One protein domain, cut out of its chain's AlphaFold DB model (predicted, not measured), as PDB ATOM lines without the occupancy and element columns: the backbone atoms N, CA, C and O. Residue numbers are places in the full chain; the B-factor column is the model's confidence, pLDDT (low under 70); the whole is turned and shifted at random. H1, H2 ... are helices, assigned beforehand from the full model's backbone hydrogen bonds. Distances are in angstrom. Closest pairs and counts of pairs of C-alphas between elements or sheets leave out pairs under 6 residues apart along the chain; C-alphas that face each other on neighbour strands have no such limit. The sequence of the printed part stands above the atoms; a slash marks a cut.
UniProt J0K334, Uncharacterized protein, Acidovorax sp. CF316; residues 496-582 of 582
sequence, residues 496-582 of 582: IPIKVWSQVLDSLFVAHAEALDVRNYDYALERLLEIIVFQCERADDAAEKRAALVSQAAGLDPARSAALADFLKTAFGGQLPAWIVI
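AT A GLANCE: This is residues 496 to 582 of the 582 residues of an uncharacterized protein of Acidovorax sp. CF316 (UniProt J0K334). Four longer helices, H1, H3, H4 and H5, stand round a common middle in a small compact ball, with H1 and H5 on opposite sides and the short helix H2 packed on H5. H1 and H4 pack side by side, the end of H3 and the start of H4 make a corner, and the end of H5 meets the middle of H3 in a T, from where the tail of residues 572 to 582 folds back past H5 on the side away from H1. The printed part has 87 residues with five named helices, H1 to H5 in that order along the chain, and no named strand; its class is all helix. It is compact, with a radius of gyration of the C-alphas of 11.8 A, and rounded, with spans of 33 by 25 by 24 A.

IN THESE COORDINATES: After Ile 496 and Pro 497, H1 holds residues 498 to 510 and is 18.1 A long from first to last C-alpha, beginning at C-alpha 498 at (11.054, 3.730, -18.652). H2 holds residues 513 to 517, 6.3 A. H3, the longest, holds residues 523 to 537, 21.8 A, beginning at C-alpha 523 at (-11.552, 10.361, -20.257). H4 holds residues 542 to 553, 16.4 A. H5 holds residues 558 to 571, 20.2 A, and ends at C-alpha 571 at (-1.781, 19.369, -16.587).

HOW THE PARTS SIT: H1 touches H4 at a shallow tilt of 31 degrees, the same way; the closest C-alphas are those of Leu 505 and Leu 549, 7.1 A apart. H1 and H3 are near each other. H1 and H2 meet only through their link. H2 touches H5, with the C-alphas of Asp 517 and Ala 563 closest at 5.6 A. H3 touches H4 only at the corner, at a steep tilt of 53 degrees, opposite ways, with the C-alphas of Cys 536 and Ala 542 closest at 4.8 A. Residues 529 to 533 of H3 touch residues 567 to 571 of H5, about perpendicular at 81 degrees; the closest C-alphas, of Leu 529 and Ala 571, are 5.1 A apart. H4 and H5 are close but not clearly touching, with the C-alphas of Ala 553 and Ser 561 closest at 6.6 A; they run opposite ways at a shallow tilt of 32 degrees, only just short of steep. H1 and H5, H2 and H4, and H2 and H3 are apart. In H1, H2, H4 and H5 every O i to N i+4 pair is within hydrogen-bond range; in H3, 10 of 11 are.

THE WHOLE: The two C-alphas farthest apart, those of Val 518 and Asp 540, are 33.1 A apart. The printed part has no cut and ends at Ile 582, the chain's last residue. The four links between helices are tight. The mean pLDDT of the printed part is 87.6, and no printed residue is under 70.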
ATOM      1  N   ILE A 496       6.562   4.395 -13.182       92.00
ATOM      2  CA  ILE A 496       6.382   3.531 -14.366       92.00
ATOM      3  C   ILE A 496       7.765   3.161 -14.939       92.00
ATOM      4  O   ILE A 496       8.579   4.064 -15.130       92.00
ATOM      5  N   PRO A 497       8.074   1.905 -15.305       93.88
ATOM      6  CA  PRO A 497       9.345   1.560 -15.949       93.88
ATOM      7  C   PRO A 497       9.572   2.326 -17.261       93.88
ATOM      8  O   PRO A 497       8.659   2.448 -18.076       93.88
ATOM      9  N   ILE A 498      10.794   2.812 -17.522       92.31
ATOM     10  CA  ILE A 498      11.054   3.730 -18.652       92.31
ATOM     11  C   ILE A 498      10.658   3.167 -20.036       92.31
ATOM     12  O   ILE A 498      10.135   3.909 -20.862       92.31
ATOM     13  N   LYS A 499      10.787   1.846 -20.258       90.88
ATOM     14  CA  LYS A 499      10.281   1.139 -21.460       90.88
ATOM     15  C   LYS A 499       8.775   1.365 -21.666       90.88
ATOM     16  O   LYS A 499       8.344   1.674 -22.772       90.88
ATOM     17  N   VAL A 500       7.996   1.220 -20.596       91.88
ATOM     18  CA  VAL A 500       6.532   1.365 -20.601       91.88
ATOM     19  C   VAL A 500       6.143   2.834 -20.717       91.88
ATOM     20  O   VAL A 500       5.201   3.159 -21.428       91.88
ATOM     21  N   TRP A 501       6.911   3.739 -20.104       93.44
ATOM     22  CA  TRP A 501       6.722   5.180 -20.280       93.44
ATOM     23  C   TRP A 501       6.854   5.614 -21.744       93.44
ATOM     24  O   TRP A 501       6.012   6.368 -22.222       93.44
ATOM     25  N   SER A 502       7.843   5.095 -22.481       90.44
ATOM     26  CA  SER A 502       7.934   5.333 -23.928       90.44
ATOM     27  C   SER A 502       6.689   4.846 -24.674       90.44
ATOM     28  O   SER A 502       6.164   5.596 -25.484       90.44
ATOM     29  N   GLN A 503       6.154   3.663 -24.349       91.12
ATOM     30  CA  GLN A 503       4.926   3.145 -24.975       91.12
ATOM     31  C   GLN A 503       3.686   4.001 -24.646       91.12
ATOM     32  O   GLN A 503       2.855   4.237 -25.519       91.12
ATOM     33  N   VAL A 504       3.572   4.517 -23.415       90.50
ATOM     34  CA  VAL A 504       2.507   5.457 -23.005       90.50
ATOM     35  C   VAL A 504       2.591   6.769 -23.796       90.50
ATOM     36  O   VAL A 504       1.568   7.277 -24.258       90.50
ATOM     37  N   LEU A 505       3.799   7.306 -23.994       90.88
ATOM     38  CA  LEU A 505       4.007   8.512 -24.798       90.88
ATOM     39  C   LEU A 505       3.799   8.266 -26.303       90.88
ATOM     40  O   LEU A 505       3.171   9.088 -26.967       90.88
ATOM     41  N   ASP A 506       4.220   7.119 -26.839       88.44
ATOM     42  CA  ASP A 506       3.919   6.722 -28.220       88.44
ATOM     43  C   ASP A 506       2.394   6.666 -28.444       88.44
ATOM     44  O   ASP A 506       1.893   7.164 -29.452       88.44
ATOM     45  N   SER A 507       1.631   6.159 -27.467       88.00
ATOM     46  CA  SER A 507       0.160   6.167 -27.485       88.00
ATOM     47  C   SER A 507      -0.422   7.591 -27.549       88.00
ATOM     48  O   SER A 507      -1.328   7.860 -28.343       88.00
ATOM     49  N   LEU A 508       0.140   8.537 -26.785       87.56
ATOM     50  CA  LEU A 508      -0.234   9.958 -26.824       87.56
ATOM     51  C   LEU A 508       0.022  10.591 -28.203       87.56
ATOM     52  O   LEU A 508      -0.824  11.326 -28.712       87.56
ATOM     53  N   PHE A 509       1.178  10.310 -28.811       83.88
ATOM     54  CA  PHE A 509       1.606  10.927 -30.072       83.88
ATOM     55  C   PHE A 509       1.110  10.221 -31.342       83.88
ATOM     56  O   PHE A 509       1.201  10.804 -32.426       83.88
ATOM     57  N   VAL A 510       0.580   8.999 -31.228       84.12
ATOM     58  CA  VAL A 510       0.065   8.209 -32.358       84.12
ATOM     59  C   VAL A 510      -1.448   8.014 -32.273       84.12
ATOM     60  O   VAL A 510      -2.151   8.479 -33.168       84.12
ATOM     61  N   ALA A 511      -1.962   7.369 -31.219       82.44
ATOM     62  CA  ALA A 511      -3.390   7.051 -31.104       82.44
ATOM     63  C   ALA A 511      -4.228   8.298 -30.775       82.44
ATOM     64  O   ALA A 511      -5.213   8.589 -31.448       82.44
ATOM     65  N   HIS A 512      -3.790   9.102 -29.802       83.00
ATOM     66  CA  HIS A 512      -4.524  10.297 -29.364       83.00
ATOM     67  C   HIS A 512      -4.181  11.585 -30.140       83.00
ATOM     68  O   HIS A 512      -4.651  12.670 -29.787       83.00
ATOM     69  N   ALA A 513      -3.397  11.497 -31.219       82.44
ATOM     70  CA  ALA A 513      -2.881  12.664 -31.935       82.44
ATOM     71  C   ALA A 513      -3.985  13.590 -32.491       82.44
ATOM     72  O   ALA A 513      -3.888  14.808 -32.367       82.44
ATOM     73  N   GLU A 514      -5.057  13.029 -33.059       83.12
ATOM     74  CA  GLU A 514      -6.187  13.817 -33.580       83.12
ATOM     75  C   GLU A 514      -6.989  14.489 -32.449       83.12
ATOM     76  O   GLU A 514      -7.396  15.644 -32.575       83.12
ATOM     77  N   ALA A 515      -7.147  13.810 -31.308       83.00
ATOM     78  CA  ALA A 515      -7.828  14.341 -30.128       83.00
ATOM     79  C   ALA A 515      -7.063  15.518 -29.486       83.00
ATOM     80  O   ALA A 515      -7.688  16.487 -29.045       83.00
ATOM     81  N   LEU A 516      -5.722  15.484 -29.512       83.62
ATOM     82  CA  LEU A 516      -4.870  16.634 -29.183       83.62
ATOM     83  C   LEU A 516      -5.068  17.786 -30.178       83.62
ATOM     84  O   LEU A 516      -5.320  18.916 -29.753       83.62
ATOM     85  N   ASP A 517      -4.994  17.501 -31.484       82.62
ATOM     86  CA  ASP A 517      -5.097  18.502 -32.557       82.62
ATOM     87  C   ASP A 517      -6.434  19.281 -32.500       82.62
ATOM     88  O   ASP A 517      -6.451  20.497 -32.715       82.62
ATOM     89  N   VAL A 518      -7.550  18.626 -32.139       83.81
ATOM     90  CA  VAL A 518      -8.873  19.279 -31.971       83.81
ATOM     91  C   VAL A 518      -9.199  19.716 -30.532       83.81
ATOM     92  O   VAL A 518     -10.246  20.324 -30.307       83.81
ATOM     93  N   ARG A 519      -8.317  19.437 -29.559       80.88
ATOM     94  CA  ARG A 519      -8.512  19.654 -28.107       80.88
ATOM     95  C   ARG A 519      -9.770  18.995 -27.520       80.88
ATOM     96  O   ARG A 519     -10.390  19.538 -26.606       80.88
ATOM     97  N   ASN A 520     -10.150  17.833 -28.041       80.38
ATOM     98  CA  ASN A 520     -11.237  17.024 -27.492       80.38
ATOM     99  C   ASN A 520     -10.639  15.964 -26.566       80.38
ATOM    100  O   ASN A 520     -10.403  14.833 -26.982       80.38
ATOM    101  N   TYR A 521     -10.344  16.359 -25.328       83.00
ATOM    102  CA  TYR A 521      -9.794  15.450 -24.330       83.00
ATOM    103  C   TYR A 521     -10.915  14.532 -23.836       83.00
ATOM    104  O   TYR A 521     -11.886  14.988 -23.234       83.00
ATOM    105  N   ASP A 522     -10.802  13.250 -24.167       78.06
ATOM    106  CA  ASP A 522     -11.644  12.198 -23.614       78.06
ATOM    107  C   ASP A 522     -11.166  11.798 -22.208       78.06
ATOM    108  O   ASP A 522     -10.166  12.304 -21.689       78.06
ATOM    109  N   TYR A 523     -11.877  10.858 -21.590       79.00
ATOM    110  CA  TYR A 523     -11.552  10.361 -20.257       79.00
ATOM    111  C   TYR A 523     -10.135   9.760 -20.163       79.00
ATOM    112  O   TYR A 523      -9.476   9.911 -19.135       79.00
ATOM    113  N   ALA A 524      -9.620   9.130 -21.228       79.12
ATOM    114  CA  ALA A 524      -8.262   8.586 -21.236       79.12
ATOM    115  C   ALA A 524      -7.213   9.711 -21.225       79.12
ATOM    116  O   ALA A 524      -6.258   9.664 -20.445       79.12
ATOM    117  N   LEU A 525      -7.420  10.758 -22.029       84.06
ATOM    118  CA  LEU A 525      -6.562  11.942 -22.064       84.06
ATOM    119  C   LEU A 525      -6.617  12.762 -20.769       84.06
ATOM    120  O   LEU A 525      -5.572  13.238 -20.321       84.06
ATOM    121  N   GLU A 526      -7.785  12.892 -20.133       85.12
ATOM    122  CA  GLU A 526      -7.910  13.538 -18.820       85.12
ATOM    123  C   GLU A 526      -7.066  12.821 -17.754       85.12
ATOM    124  O   GLU A 526      -6.312  13.476 -17.032       85.12
ATOM    125  N   ARG A 527      -7.104  11.482 -17.693       85.88
ATOM    126  CA  ARG A 527      -6.273  10.710 -16.746       85.88
ATOM    127  C   ARG A 527      -4.793  10.713 -17.103       85.88
ATOM    128  O   ARG A 527      -3.943  10.765 -16.212       85.88
ATOM    129  N   LEU A 528      -4.464  10.726 -18.392       88.38
ATOM    130  CA  LEU A 528      -3.083  10.799 -18.856       88.38
ATOM    131  C   LEU A 528      -2.400  12.120 -18.457       88.38
ATOM    132  O   LEU A 528      -1.207  12.105 -18.157       88.38
ATOM    133  N   LEU A 529      -3.132  13.236 -18.342       89.00
ATOM    134  CA  LEU A 529      -2.598  14.475 -17.753       89.00
ATOM    135  C   LEU A 529      -2.131  14.265 -16.304       89.00
ATOM    136  O   LEU A 529      -1.028  14.684 -15.950       89.00
ATOM    137  N   GLU A 530      -2.930  13.590 -15.474       88.69
ATOM    138  CA  GLU A 530      -2.595  13.319 -14.068       88.69
ATOM    139  C   GLU A 530      -1.344  12.435 -13.943       88.69
ATOM    140  O   GLU A 530      -0.454  12.697 -13.127       88.69
ATOM    141  N   ILE A 531      -1.254  11.421 -14.809       91.00
ATOM    142  CA  ILE A 531      -0.104  10.519 -14.921       91.00
ATOM    143  C   ILE A 531       1.146  11.299 -15.357       91.00
ATOM    144  O   ILE A 531       2.192  11.167 -14.723       91.00
ATOM    145  N   ILE A 532       1.056  12.160 -16.380       92.00
ATOM    146  CA  ILE A 532       2.181  12.991 -16.846       92.00
ATOM    147  C   ILE A 532       2.716  13.883 -15.720       92.00
ATOM    148  O   ILE A 532       3.934  13.964 -15.548       92.00
ATOM    149  N   VAL A 533       1.840  14.510 -14.925       92.12
ATOM    150  CA  VAL A 533       2.258  15.328 -13.774       92.12
ATOM    151  C   VAL A 533       3.012  14.481 -12.749       92.12
ATOM    152  O   VAL A 533       4.095  14.879 -12.319       92.12
ATOM    153  N   PHE A 534       2.493  13.310 -12.363       94.06
ATOM    154  CA  PHE A 534       3.178  12.461 -11.384       94.06
ATOM    155  C   PHE A 534       4.522  11.936 -11.916       94.06
ATOM    156  O   PHE A 534       5.547  12.104 -11.254       94.06
ATOM    157  N   GLN A 535       4.554  11.361 -13.120       94.12
ATOM    158  CA  GLN A 535       5.777  10.783 -13.684       94.12
ATOM    159  C   GLN A 535       6.856  11.844 -13.958       94.12
ATOM    160  O   GLN A 535       8.039  11.569 -13.791       94.12
ATOM    161  N   CYS A 536       6.479  13.074 -14.328       93.50
ATOM    162  CA  CYS A 536       7.453  14.135 -14.595       93.50
ATOM    163  C   CYS A 536       7.874  14.942 -13.355       93.50
ATOM    164  O   CYS A 536       8.922  15.579 -13.410       93.50
ATOM    165  N   GLU A 537       7.120  14.944 -12.250       91.38
ATOM    166  CA  GLU A 537       7.442  15.762 -11.060       91.38
ATOM    167  C   GLU A 537       7.691  14.965  -9.767       91.38
ATOM    168  O   GLU A 537       8.247  15.526  -8.821       91.38
ATOM    169  N   ARG A 538       7.273  13.693  -9.685       92.12
ATOM    170  CA  ARG A 538       7.222  12.926  -8.421       92.12
ATOM    171  C   ARG A 538       7.791  11.503  -8.477       92.12
ATOM    172  O   ARG A 538       8.118  10.987  -7.413       92.12
ATOM    173  N   ALA A 539       7.908  10.889  -9.654       92.56
ATOM    174  CA  ALA A 539       8.542   9.578  -9.819       92.56
ATOM    175  C   ALA A 539      10.065   9.620  -9.568       92.56
ATOM    176  O   ALA A 539      10.712  10.655  -9.752       92.56
ATOM    177  N   ASP A 540      10.652   8.484  -9.183       91.38
ATOM    178  CA  ASP A 540      12.064   8.387  -8.771       91.38
ATOM    179  C   ASP A 540      13.048   8.739  -9.901       91.38
ATOM    180  O   ASP A 540      14.109   9.320  -9.665       91.38
ATOM    181  N   ASP A 541      12.677   8.426 -11.145       93.69
ATOM    182  CA  ASP A 541      13.439   8.698 -12.366       93.69
ATOM    183  C   ASP A 541      12.858   9.871 -13.183       93.69
ATOM    184  O   ASP A 541      13.116   9.994 -14.382       93.69
ATOM    185  N   ALA A 542      12.109  10.781 -12.545       92.62
ATOM    186  CA  ALA A 542      11.414  11.891 -13.206       92.62
ATOM    187  C   ALA A 542      12.296  12.735 -14.156       92.62
ATOM    188  O   ALA A 542      11.812  13.276 -15.147       92.62
ATOM    189  N   ALA A 543      13.607  12.842 -13.908       91.56
ATOM    190  CA  ALA A 543      14.535  13.508 -14.828       91.56
ATOM    191  C   ALA A 543      14.652  12.802 -16.198       91.56
ATOM    192  O   ALA A 543      14.747  13.473 -17.226       91.56
ATOM    193  N   GLU A 544      14.602  11.469 -16.223       93.62
ATOM    194  CA  GLU A 544      14.605  10.648 -17.438       93.62
ATOM    195  C   GLU A 544      13.224  10.662 -18.113       93.62
ATOM    196  O   GLU A 544      13.133  10.848 -19.327       93.62
ATOM    197  N   LYS A 545      12.138  10.617 -17.322       94.88
ATOM    198  CA  LYS A 545      10.748  10.796 -17.794       94.88
ATOM    199  C   LYS A 545      10.557  12.103 -18.572       94.88
ATOM    200  O   LYS A 545      10.028  12.088 -19.688       94.88
ATOM    201  N   ARG A 546      11.041  13.217 -18.003       94.12
ATOM    202  CA  ARG A 546      11.072  14.552 -18.624       94.12
ATOM    203  C   ARG A 546      11.867  14.555 -19.931       94.12
ATOM    204  O   ARG A 546      11.397  15.094 -20.931       94.12
ATOM    205  N   ALA A 547      13.057  13.950 -19.929       91.38
ATOM    206  CA  ALA A 547      13.919  13.881 -21.108       91.38
ATOM    207  C   ALA A 547      13.276  13.077 -22.251       91.38
ATOM    208  O   ALA A 547      13.339  13.511 -23.400       91.38
ATOM    209  N   ALA A 548      12.605  11.961 -21.946       92.12
ATOM    210  CA  ALA A 548      11.864  11.169 -22.926       92.12
ATOM    211  C   ALA A 548      10.709  11.967 -23.563       92.12
ATOM    212  O   ALA A 548      10.622  12.029 -24.790       92.12
ATOM    213  N   LEU A 549       9.886  12.646 -22.748       92.00
ATOM    214  CA  LEU A 549       8.780  13.483 -23.234       92.00
ATOM    215  C   LEU A 549       9.273  14.602 -24.164       92.00
ATOM    216  O   LEU A 549       8.754  14.760 -25.267       92.00
ATOM    217  N   VAL A 550      10.304  15.350 -23.753       91.44
ATOM    218  CA  VAL A 550      10.885  16.423 -24.580       91.44
ATOM    219  C   VAL A 550      11.537  15.857 -25.847       91.44
ATOM    220  O   VAL A 550      11.395  16.446 -26.917       91.44
ATOM    221  N   SER A 551      12.203  14.699 -25.772       89.88
ATOM    222  CA  SER A 551      12.854  14.082 -26.934       89.88
ATOM    223  C   SER A 551      11.871  13.576 -27.992       89.88
ATOM    224  O   SER A 551      12.226  13.587 -29.169       89.88
ATOM    225  N   GLN A 552      10.673  13.124 -27.609       88.00
ATOM    226  CA  GLN A 552       9.629  12.766 -28.574       88.00
ATOM    227  C   GLN A 552       8.916  14.009 -29.115       88.00
ATOM    228  O   GLN A 552       8.756  14.147 -30.328       88.00
ATOM    229  N   ALA A 553       8.575  14.964 -28.244       87.69
ATOM    230  CA  ALA A 553       7.931  16.214 -28.640       87.69
ATOM    231  C   ALA A 553       8.778  17.051 -29.621       87.69
ATOM    232  O   ALA A 553       8.233  17.682 -30.523       87.69
ATOM    233  N   ALA A 554      10.110  17.002 -29.511       86.06
ATOM    234  CA  ALA A 554      11.032  17.648 -30.450       86.06
ATOM    235  C   ALA A 554      10.983  17.083 -31.891       86.06
ATOM    236  O   ALA A 554      11.582  17.670 -32.793       86.06
ATOM    237  N   GLY A 555      10.298  15.954 -32.118       83.56
ATOM    238  CA  GLY A 555      10.039  15.385 -33.444       83.56
ATOM    239  C   GLY A 555       8.734  15.852 -34.104       83.56
ATOM    240  O   GLY A 555       8.470  15.461 -35.242       83.56
ATOM    241  N   LEU A 556       7.911  16.649 -33.414       86.19
ATOM    242  CA  LEU A 556       6.612  17.117 -33.905       86.19
ATOM    243  C   LEU A 556       6.736  18.298 -34.879       86.19
ATOM    244  O   LEU A 556       7.720  19.042 -34.890       86.19
ATOM    245  N   ASP A 557       5.701  18.497 -35.698       88.38
ATOM    246  CA  ASP A 557       5.544  19.723 -36.478       88.38
ATOM    247  C   ASP A 557       5.035  20.895 -35.600       88.38
ATOM    248  O   ASP A 557       4.472  20.667 -34.525       88.38
ATOM    249  N   PRO A 558       5.171  22.163 -36.043       87.69
ATOM    250  CA  PRO A 558       4.822  23.323 -35.218       87.69
ATOM    251  C   PRO A 558       3.349  23.432 -34.790       87.69
ATOM    252  O   PRO A 558       3.071  24.128 -33.813       87.69
ATOM    253  N   ALA A 559       2.403  22.798 -35.493       85.50
ATOM    254  CA  ALA A 559       1.007  22.767 -35.056       85.50
ATOM    255  C   ALA A 559       0.826  21.745 -33.925       85.50
ATOM    256  O   ALA A 559       0.222  22.065 -32.900       85.50
ATOM    257  N   ARG A 560       1.439  20.563 -34.060       84.94
ATOM    258  CA  ARG A 560       1.419  19.514 -33.031       84.94
ATOM    259  C   ARG A 560       2.194  19.881 -31.771       84.94
ATOM    260  O   ARG A 560       1.691  19.634 -30.677       84.94
ATOM    261  N   SER A 561       3.334  20.566 -31.882       87.38
ATOM    262  CA  SER A 561       4.017  21.148 -30.714       87.38
ATOM    263  C   SER A 561       3.127  22.152 -29.975       87.38
ATOM    264  O   SER A 561       3.101  22.161 -28.746       87.38
ATOM    265  N   ALA A 562       2.340  22.963 -30.693       86.69
ATOM    266  CA  ALA A 562       1.405  23.906 -30.078       86.69
ATOM    267  C   ALA A 562       0.201  23.207 -29.414       86.69
ATOM    268  O   ALA A 562      -0.188  23.595 -28.309       86.69
ATOM    269  N   ALA A 563      -0.358  22.165 -30.039       88.44
ATOM    270  CA  ALA A 563      -1.425  21.345 -29.460       88.44
ATOM    271  C   ALA A 563      -0.956  20.636 -28.176       88.44
ATOM    272  O   ALA A 563      -1.598  20.759 -27.130       88.44
ATOM    273  N   LEU A 564       0.221  19.998 -28.214       88.81
ATOM    274  CA  LEU A 564       0.865  19.401 -27.044       88.81
ATOM    275  C   LEU A 564       1.143  20.444 -25.951       88.81
ATOM    276  O   LEU A 564       0.873  20.196 -24.779       88.81
ATOM    277  N   ALA A 565       1.655  21.623 -26.314       88.88
ATOM    278  CA  ALA A 565       1.915  22.696 -25.360       88.88
ATOM    279  C   ALA A 565       0.635  23.174 -24.654       88.88
ATOM    280  O   ALA A 565       0.693  23.535 -23.481       88.88
ATOM    281  N   ASP A 566      -0.516  23.188 -25.329       88.50
ATOM    282  CA  ASP A 566      -1.799  23.535 -24.707       88.50
ATOM    283  C   ASP A 566      -2.379  22.389 -23.862       88.50
ATOM    284  O   ASP A 566      -2.901  22.651 -22.781       88.50
ATOM    285  N   PHE A 567      -2.210  21.128 -24.274       89.75
ATOM    286  CA  PHE A 567      -2.529  19.952 -23.455       89.75
ATOM    287  C   PHE A 567      -1.715  19.934 -22.149       89.75
ATOM    288  O   PHE A 567      -2.280  19.881 -21.058       89.75
ATOM    289  N   LEU A 568      -0.392  20.104 -22.231       90.19
ATOM    290  CA  LEU A 568       0.499  20.122 -21.067       90.19
ATOM    291  C   LEU A 568       0.251  21.327 -20.141       90.19
ATOM    292  O   LEU A 568       0.386  21.194 -18.925       90.19
ATOM    293  N   LYS A 569      -0.188  22.487 -20.656       89.50
ATOM    294  CA  LYS A 569      -0.658  23.593 -19.795       89.50
ATOM    295  C   LYS A 569      -1.871  23.188 -18.957       89.50
ATOM    296  O   LYS A 569      -1.972  23.658 -17.829       89.50
ATOM    297  N   THR A 570      -2.763  22.330 -19.455       87.44
ATOM    298  CA  THR A 570      -3.906  21.823 -18.672       87.44
ATOM    299  C   THR A 570      -3.429  21.000 -17.472       87.44
ATOM    300  O   THR A 570      -3.886  21.243 -16.359       87.44
ATOM    301  N   ALA A 571      -2.444  20.114 -17.667       84.00
ATOM    302  CA  ALA A 571      -1.781  19.369 -16.587       84.00
ATOM    303  C   ALA A 571      -1.118  20.297 -15.551       84.00
ATOM    304  O   ALA A 571      -1.293  20.131 -14.345       84.00
ATOM    305  N   PHE A 572      -0.362  21.294 -16.015       86.62
ATOM    306  CA  PHE A 572       0.487  22.140 -15.168       86.62
ATOM    307  C   PHE A 572      -0.146  23.502 -14.805       86.62
ATOM    308  O   PHE A 572       0.538  24.520 -14.681       86.62
ATOM    309  N   GLY A 573      -1.468  23.543 -14.601       80.06
ATOM    310  CA  GLY A 573      -2.155  24.701 -14.001       80.06
ATOM    311  C   GLY A 573      -2.135  25.988 -14.839       80.06
ATOM    312  O   GLY A 573      -2.185  27.091 -14.296       80.06
ATOM    313  N   GLY A 574      -2.047  25.859 -16.164       83.44
ATOM    314  CA  GLY A 574      -2.038  26.954 -17.136       83.44
ATOM    315  C   GLY A 574      -0.648  27.447 -17.557       83.44
ATOM    316  O   GLY A 574      -0.564  28.346 -18.395       83.44
ATOM    317  N   GLN A 575       0.440  26.889 -17.016       85.38
ATOM    318  CA  GLN A 575       1.817  27.266 -17.362       85.38
ATOM    319  C   GLN A 575       2.653  26.027 -17.693       85.38
ATOM    320  O   GLN A 575       2.471  24.980 -17.087       85.38
ATOM    321  N   LEU A 576       3.588  26.135 -18.641       88.25
ATOM    322  CA  LEU A 576       4.547  25.056 -18.890       88.25
ATOM    323  C   LEU A 576       5.679  25.102 -17.846       88.25
ATOM    324  O   LEU A 576       6.250  26.176 -17.632       88.25
ATOM    325  N   PRO A 577       6.052  23.966 -17.228       86.44
ATOM    326  CA  PRO A 577       7.271  23.852 -16.440       86.44
ATOM    327  C   PRO A 577       8.512  24.247 -17.248       86.44
ATOM    328  O   PRO A 577       8.624  23.929 -18.427       86.44
ATOM    329  N   ALA A 578       9.493  24.878 -16.598       86.94
ATOM    330  CA  ALA A 578      10.681  25.430 -17.264       86.94
ATOM    331  C   ALA A 578      11.624  24.389 -17.914       86.94
ATOM    332  O   ALA A 578      12.590  24.772 -18.571       86.94
ATOM    333  N   TRP A 579      11.369  23.090 -17.725       88.50
ATOM    334  CA  TRP A 579      12.067  21.996 -18.408       88.50
ATOM    335  C   TRP A 579      11.389  21.571 -19.724       88.50
ATOM    336  O   TRP A 579      12.004  20.851 -20.507       88.50
ATOM    337  N   ILE A 580      10.157  22.023 -19.993       83.44
ATOM    338  CA  ILE A 580       9.435  21.760 -21.244       83.44
ATOM    339  C   ILE A 580       9.834  22.824 -22.271       83.44
ATOM    340  O   ILE A 580       9.430  23.982 -22.174       83.44
ATOM    341  N   VAL A 581      10.641  22.419 -23.253       76.31
ATOM    342  CA  VAL A 581      11.122  23.271 -24.350       76.31
ATOM    343  C   VAL A 581      10.719  22.617 -25.671       76.31
ATOM    344  O   VAL A 581      11.386  21.688 -26.126       76.31
ATOM    345  N   ILE A 582       9.595  23.079 -26.227       70.75
ATOM    346  CA  ILE A 582       8.875  22.548 -27.402       70.75
ATOM    347  C   ILE A 582       8.289  23.693 -28.239       70.75
ATOM    348  O   ILE A 582       8.100  24.789 -27.658       70.75
TER     349      ILE A 582